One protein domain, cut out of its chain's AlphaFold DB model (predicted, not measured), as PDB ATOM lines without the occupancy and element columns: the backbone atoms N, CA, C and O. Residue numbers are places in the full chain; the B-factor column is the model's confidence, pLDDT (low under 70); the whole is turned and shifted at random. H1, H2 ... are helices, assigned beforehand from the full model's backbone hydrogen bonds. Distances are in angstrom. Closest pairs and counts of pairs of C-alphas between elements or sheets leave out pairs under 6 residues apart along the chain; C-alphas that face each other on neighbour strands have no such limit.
ATOM      1  N   LYS A   4       8.783  17.640  19.845       88.62
ATOM      2  CA  LYS A   4       8.320  16.932  18.637       88.62
ATOM      3  C   LYS A   4       7.688  17.895  17.627       88.62
ATOM      4  O   LYS A   4       8.043  17.860  16.452       88.62
ATOM      5  N   GLN A   5       6.823  18.804  18.084       87.69
ATOM      6  CA  GLN A   5       6.211  19.821  17.223       87.69
ATOM      7  C   GLN A   5       7.251  20.785  16.635       87.69
ATOM      8  O   GLN A   5       7.171  21.112  15.456       87.69
ATOM      9  N   LYS A   6       8.262  21.207  17.413       89.19
ATOM     10  CA  LYS A   6       9.363  22.061  16.916       89.19
ATOM     11  C   LYS A   6      10.159  21.373  15.808       89.19
ATOM     12  O   LYS A   6      10.378  21.969  14.755       89.19
ATOM     13  N   ALA A   7      10.532  20.111  16.015       91.12
ATOM     14  CA  ALA A   7      11.230  19.319  15.006       91.12
ATOM     15  C   ALA A   7      10.383  19.128  13.738       91.12
ATOM     16  O   ALA A   7      10.891  19.265  12.627       91.12
ATOM     17  N   TYR A   8       9.084  18.859  13.894       92.19
ATOM     18  CA  TYR A   8       8.165  18.726  12.767       92.19
ATOM     19  C   TYR A   8       8.026  20.036  11.981       92.19
ATOM     20  O   TYR A   8       8.192  20.040  10.764       92.19
ATOM     21  N   ARG A   9       7.851  21.166  12.675       92.94
ATOM     22  CA  ARG A   9       7.798  22.501  12.067       92.94
ATOM     23  C   ARG A   9       9.053  22.812  11.242       92.94
ATOM     24  O   ARG A   9       8.947  23.290  10.117       92.94
ATOM     25  N   LEU A  10      10.237  22.498  11.770       91.81
ATOM     26  CA  LEU A  10      11.504  22.666  11.048       91.81
ATOM     27  C   LEU A  10      11.575  21.795   9.788       91.81
ATOM     28  O   LEU A  10      12.061  22.257   8.759       91.81
ATOM     29  N   LYS A  11      11.074  20.555   9.842       93.56
ATOM     30  CA  LYS A  11      10.989  19.687   8.656       93.56
ATOM     31  C   LYS A  11      10.076  20.286   7.584       93.56
ATOM     32  O   LYS A  11      10.454  20.266   6.416       93.56
ATOM     33  N   LEU A  12       8.924  20.841   7.964       92.00
ATOM     34  CA  LEU A  12       8.003  21.490   7.023       92.00
ATOM     35  C   LEU A  12       8.646  22.707   6.351       92.00
ATOM     36  O   LEU A  12       8.637  22.797   5.130       92.00
ATOM     37  N   LEU A  13       9.298  23.583   7.121       93.00
ATOM     38  CA  LEU A  13      10.031  24.721   6.558       93.00
ATOM     39  C   LEU A  13      11.121  24.293   5.573       93.00
ATOM     40  O   LEU A  13      11.253  24.886   4.505       93.00
ATOM     41  N   LYS A  14      11.884  23.244   5.905       93.94
ATOM     42  CA  LYS A  14      12.896  22.693   4.993       93.94
ATOM     43  C   LYS A  14      12.271  22.206   3.687       93.94
ATOM     44  O   LYS A  14      12.823  22.488   2.629       93.94
ATOM     45  N   LYS A  15      11.124  21.519   3.753       92.44
ATOM     46  CA  LYS A  15      10.387  21.082   2.556       92.44
ATOM     47  C   LYS A  15       9.932  22.266   1.707       92.44
ATOM     48  O   LYS A  15      10.192  22.260   0.510       92.44
ATOM     49  N   ILE A  16       9.344  23.294   2.323       91.75
ATOM     50  CA  ILE A  16       8.913  24.518   1.628       91.75
ATOM     51  C   ILE A  16      10.104  25.157   0.915       91.75
ATOM     52  O   ILE A  16      10.048  25.391  -0.285       91.75
ATOM     53  N   HIS A  17      11.220  25.369   1.618       90.88
ATOM     54  CA  HIS A  17      12.393  26.017   1.029       90.88
ATOM     55  C   HIS A  17      13.052  25.192  -0.090       90.88
ATOM     56  O   HIS A  17      13.667  25.758  -0.997       90.88
ATOM     57  N   ALA A  18      12.930  23.865  -0.035       91.81
ATOM     58  CA  ALA A  18      13.416  22.966  -1.074       91.81
ATOM     59  C   ALA A  18      12.488  22.903  -2.301       91.81
ATOM     60  O   ALA A  18      12.952  22.491  -3.367       91.81
ATOM     61  N   HIS A  19      11.225  23.321  -2.171       91.44
ATOM     62  CA  HIS A  19      10.210  23.176  -3.208       91.44
ATOM     63  C   HIS A  19      10.530  24.030  -4.455       91.44
ATOM     64  O   HIS A  19      10.848  25.216  -4.306       91.44
ATOM     65  N   PRO A  20      10.422  23.484  -5.684       89.81
ATOM     66  CA  PRO A  20      10.724  24.221  -6.916       89.81
ATOM     67  C   PRO A  20       9.912  25.512  -7.065       89.81
ATOM     68  O   PRO A  20      10.483  26.564  -7.331       89.81
ATOM     69  N   VAL A  21       8.602  25.456  -6.794       87.75
ATOM     70  CA  VAL A  21       7.706  26.625  -6.877       87.75
ATOM     71  C   VAL A  21       8.105  27.712  -5.875       87.75
ATOM     72  O   VAL A  21       8.168  28.880  -6.236       87.75
ATOM     73  N   HIS A  22       8.473  27.346  -4.641       91.69
ATOM     74  CA  HIS A  22       8.983  28.320  -3.673       91.69
ATOM     75  C   HIS A  22      10.273  28.978  -4.178       91.69
ATOM     76  O   HIS A  22      10.426  30.191  -4.069       91.69
ATOM     77  N   LYS A  23      11.212  28.193  -4.727       91.00
ATOM     78  CA  LYS A  23      12.465  28.737  -5.275       91.00
ATOM     79  C   LYS A  23      12.201  29.708  -6.422       91.00
ATOM     80  O   LYS A  23      12.876  30.729  -6.484       91.00
ATOM     81  N   GLN A  24      11.225  29.403  -7.274       89.25
ATOM     82  CA  GLN A  24      10.810  30.273  -8.366       89.25
ATOM     83  C   GLN A  24      10.221  31.587  -7.835       89.25
ATOM     84  O   GLN A  24      10.786  32.641  -8.090       89.25
ATOM     85  N   ILE A  25       9.191  31.526  -6.983       87.88
ATOM     86  CA  ILE A  25       8.557  32.723  -6.400       87.88
ATOM     87  C   ILE A  25       9.584  33.582  -5.644       87.88
ATOM     88  O   ILE A  25       9.564  34.808  -5.710       87.88
ATOM     89  N   LYS A  26      10.512  32.943  -4.919       90.25
ATOM     90  CA  LYS A  26      11.570  33.650  -4.193       90.25
ATOM     91  C   LYS A  26      12.587  34.306  -5.128       90.25
ATOM     92  O   LYS A  26      13.066  35.389  -4.807       90.25
ATOM     93  N   ARG A  27      12.931  33.664  -6.248       90.94
ATOM     94  CA  ARG A  27      13.796  34.244  -7.288       90.94
ATOM     95  C   ARG A  27      13.151  35.480  -7.910       90.94
ATOM     96  O   ARG A  27      13.853  36.452  -8.154       90.94
ATOM     97  N   ASP A  28      11.836  35.445  -8.085       90.94
ATOM     98  CA  ASP A  28      11.051  36.543  -8.651       90.94
ATOM     99  C   ASP A  28      10.734  37.638  -7.609       90.94
ATOM    100  O   ASP A  28      10.023  38.592  -7.900       90.94
ATOM    101  N   GLY A  29      11.242  37.514  -6.375       88.31
ATOM    102  CA  GLY A  29      11.040  38.483  -5.291       88.31
ATOM    103  C   GLY A  29       9.653  38.447  -4.632       88.31
ATOM    104  O   GLY A  29       9.476  39.029  -3.568       88.31
ATOM    105  N   GLY A  30       8.692  37.705  -5.181       90.25
ATOM    106  CA  GLY A  30       7.290  37.720  -4.747       90.25
ATOM    107  C   GLY A  30       6.956  36.880  -3.508       90.25
ATOM    108  O   GLY A  30       5.793  36.772  -3.140       90.25
ATOM    109  N   TRP A  31       7.924  36.232  -2.849       90.75
ATOM    110  CA  TRP A  31       7.610  35.275  -1.769       90.75
ATOM    111  C   TRP A  31       6.973  35.929  -0.538       90.75
ATOM    112  O   TRP A  31       6.085  35.347   0.084       90.75
ATOM    113  N   GLN A  32       7.436  37.122  -0.173       89.25
ATOM    114  CA  GLN A  32       6.904  37.857   0.976       89.25
ATOM    115  C   GLN A  32       5.488  38.364   0.690       89.25
ATOM    116  O   GLN A  32       4.612  38.206   1.533       89.25
ATOM    117  N   GLU A  33       5.257  38.883  -0.514       87.12
ATOM    118  CA  GLU A  33       3.943  39.332  -0.981       87.12
ATOM    119  C   GLU A  33       2.952  38.164  -1.068       87.12
ATOM    120  O   GLU A  33       1.873  38.227  -0.488       87.12
ATOM    121  N   TRP A  34       3.367  37.025  -1.630       89.75
ATOM    122  CA  TRP A  34       2.553  35.807  -1.683       89.75
ATOM    123  C   TRP A  34       2.115  35.319  -0.291       89.75
ATOM    124  O   TRP A  34       0.999  34.826  -0.111       89.75
ATOM    125  N   LEU A  35       2.990  35.444   0.715       88.25
ATOM    126  CA  LEU A  35       2.650  35.123   2.103       88.25
ATOM    127  C   LEU A  35       1.722  36.168   2.733       88.25
ATOM    128  O   LEU A  35       0.813  35.790   3.478       88.25
ATOM    129  N   ALA A  36       1.927  37.451   2.434       85.94
ATOM    130  CA  ALA A  36       1.089  38.535   2.927       85.94
ATOM    131  C   ALA A  36      -0.344  38.413   2.388       85.94
ATOM    132  O   ALA A  36      -1.289  38.413   3.169       85.94
ATOM    133  N   GLU A  37      -0.515  38.180   1.087       83.19
ATOM    134  CA  GLU A  37      -1.830  38.041   0.450       83.19
ATOM    135  C   GLU A  37      -2.636  36.846   0.976       83.19
ATOM    136  O   GLU A  37      -3.857  36.918   1.106       83.19
ATOM    137  N   ARG A  38      -1.973  35.718   1.264       82.75
ATOM    138  CA  ARG A  38      -2.658  34.451   1.584       82.75
ATOM    139  C   ARG A  38      -2.790  34.161   3.067       82.75
ATOM    140  O   ARG A  38      -3.714  33.463   3.473       82.75
ATOM    141  N   PHE A  39      -1.835  34.634   3.856       83.62
ATOM    142  CA  PHE A  39      -1.718  34.296   5.272       83.62
ATOM    143  C   PHE A  39      -1.549  35.529   6.160       83.62
ATOM    144  O   PHE A  39      -1.438  35.367   7.374       83.62
ATOM    145  N   ASN A  40      -1.531  36.736   5.582       84.81
ATOM    146  CA  ASN A  40      -1.339  38.000   6.290       84.81
ATOM    147  C   ASN A  40      -0.050  38.026   7.137       84.81
ATOM    148  O   ASN A  40      -0.031  38.531   8.259       84.81
ATOM    149  N   VAL A  41       1.032  37.419   6.624       88.62
ATOM    150  CA  VAL A  41       2.344  37.390   7.287       88.62
ATOM    151  C   VAL A  41       3.482  37.684   6.318       88.62
ATOM    152  O   VAL A  41       3.484  37.238   5.180       88.62
ATOM    153  N   GLU A  42       4.531  38.338   6.812       83.88
ATOM    154  CA  GLU A  42       5.712  38.696   6.007       83.88
ATOM    155  C   GLU A  42       6.747  37.563   5.898       83.88
ATOM    156  O   GLU A  42       7.728  37.645   5.156       83.88
ATOM    157  N   SER A  43       6.602  36.506   6.704       86.62
ATOM    158  CA  SER A  43       7.601  35.442   6.783       86.62
ATOM    159  C   SER A  43       7.012  34.108   7.220       86.62
ATOM    160  O   SER A  43       6.247  34.018   8.182       86.62
ATOM    161  N   SER A  44       7.502  33.031   6.596       83.94
ATOM    162  CA  SER A  44       7.166  31.645   6.942       83.94
ATOM    163  C   SER A  44       7.539  31.270   8.385       83.94
ATOM    164  O   SER A  44       7.060  30.266   8.919       83.94
ATOM    165  N   LYS A  45       8.359  32.078   9.078       85.81
ATOM    166  CA  LYS A  45       8.675  31.895  10.505       85.81
ATOM    167  C   LYS A  45       7.471  32.127  11.426       85.81
ATOM    168  O   LYS A  45       7.431  31.528  12.496       85.81
ATOM    169  N   PHE A  46       6.509  32.946  11.003       86.19
ATOM    170  CA  PHE A  46       5.315  33.283  11.784       86.19
ATOM    171  C   PHE A  46       4.158  32.299  11.573       86.19
ATOM    172  O   PHE A  46       3.204  32.293  12.342       86.19
ATOM    173  N   LEU A  47       4.265  31.415  10.577       88.44
ATOM    174  CA  LEU A  47       3.231  30.427  10.282       88.44
ATOM    175  C   LEU A  47       3.152  29.327  11.352       88.44
ATOM    176  O   LEU A  47       4.175  28.791  11.815       88.44
ATOM    177  N   SER A  48       1.916  28.951  11.688       88.69
ATOM    178  CA  SER A  48       1.597  27.763  12.482       88.69
ATOM    179  C   SER A  48       1.918  26.475  11.707       88.69
ATOM    180  O   SER A  48       2.193  26.503  10.509       88.69
ATOM    181  N   ILE A  49       1.912  25.317  12.380       87.38
ATOM    182  CA  ILE A  49       2.137  24.024  11.703       87.38
ATOM    183  C   ILE A  49       1.063  23.768  10.640       87.38
ATOM    184  O   ILE A  49       1.402  23.309   9.554       87.38
ATOM    185  N   ASP A  50      -0.196  24.094  10.933       83.75
ATOM    186  CA  ASP A  50      -1.299  23.918   9.986       83.75
ATOM    187  C   ASP A  50      -1.147  24.841   8.778       83.75
ATOM    188  O   ASP A  50      -1.228  24.374   7.647       83.75
ATOM    189  N   ALA A  51      -0.779  26.105   9.000       84.44
ATOM    190  CA  ALA A  51      -0.534  27.037   7.906       84.44
ATOM    191  C   ALA A  51       0.687  26.630   7.056       84.44
ATOM    192  O   ALA A  51       0.682  26.800   5.845       84.44
ATOM    193  N   LEU A  52       1.724  26.022   7.647       90.12
ATOM    194  CA  LEU A  52       2.843  25.456   6.880       90.12
ATOM    195  C   LEU A  52       2.424  24.253   6.021       90.12
ATOM    196  O   LEU A  52       3.003  24.039   4.956       90.12
ATOM    197  N   LEU A  53       1.448  23.463   6.474       87.62
ATOM    198  CA  LEU A  53       0.864  22.386   5.670       87.62
ATOM    199  C   LEU A  53       0.006  22.949   4.534       87.62
ATOM    200  O   LEU A  53       0.082  22.426   3.427       87.62
ATOM    201  N   ASP A  54      -0.739  24.028   4.783       85.31
ATOM    202  CA  ASP A  54      -1.477  24.748   3.742       85.31
ATOM    203  C   ASP A  54      -0.537  25.345   2.693       85.31
ATOM    204  O   ASP A  54      -0.775  25.183   1.502       85.31
ATOM    205  N   VAL A  55       0.578  25.959   3.107       88.81
ATOM    206  CA  VAL A  55       1.602  26.456   2.175       88.81
ATOM    207  C   VAL A  55       2.141  25.333   1.296       88.81
ATOM    208  O   VAL A  55       2.227  25.509   0.087       88.81
ATOM    209  N   LEU A  56       2.492  24.181   1.874       88.06
ATOM    210  CA  LEU A  56       2.955  23.038   1.082       88.06
ATOM    211  C   LEU A  56       1.882  22.553   0.110       88.06
ATOM    212  O   LEU A  56       2.194  22.371  -1.056       88.06
ATOM    213  N   ALA A  57       0.633  22.427   0.561       84.31
ATOM    214  CA  ALA A  57      -0.473  22.036  -0.305       84.31
ATOM    215  C   ALA A  57      -0.627  23.005  -1.489       84.31
ATOM    216  O   ALA A  57      -0.714  22.572  -2.634       84.31
ATOM    217  N   LEU A  58      -0.595  24.315  -1.234       84.88
ATOM    218  CA  LEU A  58      -0.667  25.333  -2.283       84.88
ATOM    219  C   LEU A  58       0.518  25.245  -3.256       84.88
ATOM    220  O   LEU A  58       0.328  25.386  -4.462       84.88
ATOM    221  N   LEU A  59       1.730  24.996  -2.749       86.19
ATOM    222  CA  LEU A  59       2.929  24.812  -3.573       86.19
ATOM    223  C   LEU A  59       2.877  23.527  -4.411       86.19
ATOM    224  O   LEU A  59       3.321  23.551  -5.557       86.19
ATOM    225  N   ASP A  60       2.298  22.452  -3.873       82.19
ATOM    226  CA  ASP A  60       2.028  21.187  -4.571       82.19
ATOM    227  C   ASP A  60       0.884  21.323  -5.603       82.19
ATOM    228  O   ASP A  60       0.558  20.375  -6.320       82.19
ATOM    229  N   GLY A  61       0.269  22.506  -5.709       70.12
ATOM    230  CA  GLY A  61      -0.785  22.795  -6.676       70.12
ATOM    231  C   GLY A  61      -2.182  22.381  -6.219       70.12
ATOM    232  O   GLY A  61      -3.088  22.321  -7.056       70.12
TER     233      GLY A  61
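What this domain is: This is residues 4 to 61 of the 154 residues of an uncharacterized protein of Helicobacter felis (strain ATCC 49179 / NCTC 12436 / CS1) (UniProt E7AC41). Two helices, H1 and H4, lie side by side and run the same way, with the short H2 set across their last-residue ends and H3 slanting back from H2. The link of residues 40 to 48 then returns the chain to the first residue of H4, near Arg 9 of H1. The printed part has 58 residues with four named helices in the order H1, H2, H3, H4 and no named strand; its class is all helix. It is compact, with a radius of gyration of the C-alphas of 10.7 A and spans of 34 by 22 by 17 A.

How they stand to each other: H1, residues 4 to 18, touches H4, residues 49 to 59, at a shallow tilt of 19 degrees, the same way; their closest C-alphas, those of Arg 9 and Ile 49, are 5.9 A apart. H2, residues 20 to 27, is close to H1 but not clearly touching, with the closest C-alphas, those of Ile 16 and His 22, 6.5 A apart; the lines are only just about perpendicular at 73 degrees. H2 is also close to H4 but not clearly touching, about perpendicular at 88 degrees, with the closest C-alphas, those of Val 21 and Leu 59, 6.1 A apart. H3, residues 31 to 39, is close to H4 but not clearly touching, at a steep tilt of 64 degrees, opposite ways; the closest C-alphas, those of Phe 39 and Ala 51, are 7.8 A apart. H1 and H3 are apart. In H1, H2, H3 and H4 every O i to N i+4 pair is within hydrogen-bond range.

Where its parts are: H1 begins at C-alpha 4 (8.320, 16.932, 18.637) and is 21.2 A long. H2 is 10.5 A and H3 11.7 A. H4 is 15.3 A long and ends at C-alpha 59 (2.929, 24.812, -3.573).

The domain as a whole: The two C-alphas farthest apart, those of Lys 4 and Asp 28, are 33.7 A apart. The printed part has no cut. The links H1 to H2 and H2 to H3 are tight, and H3 to H4 is short. The mean pLDDT of the printed part is 88.2, and no printed residue is under 70.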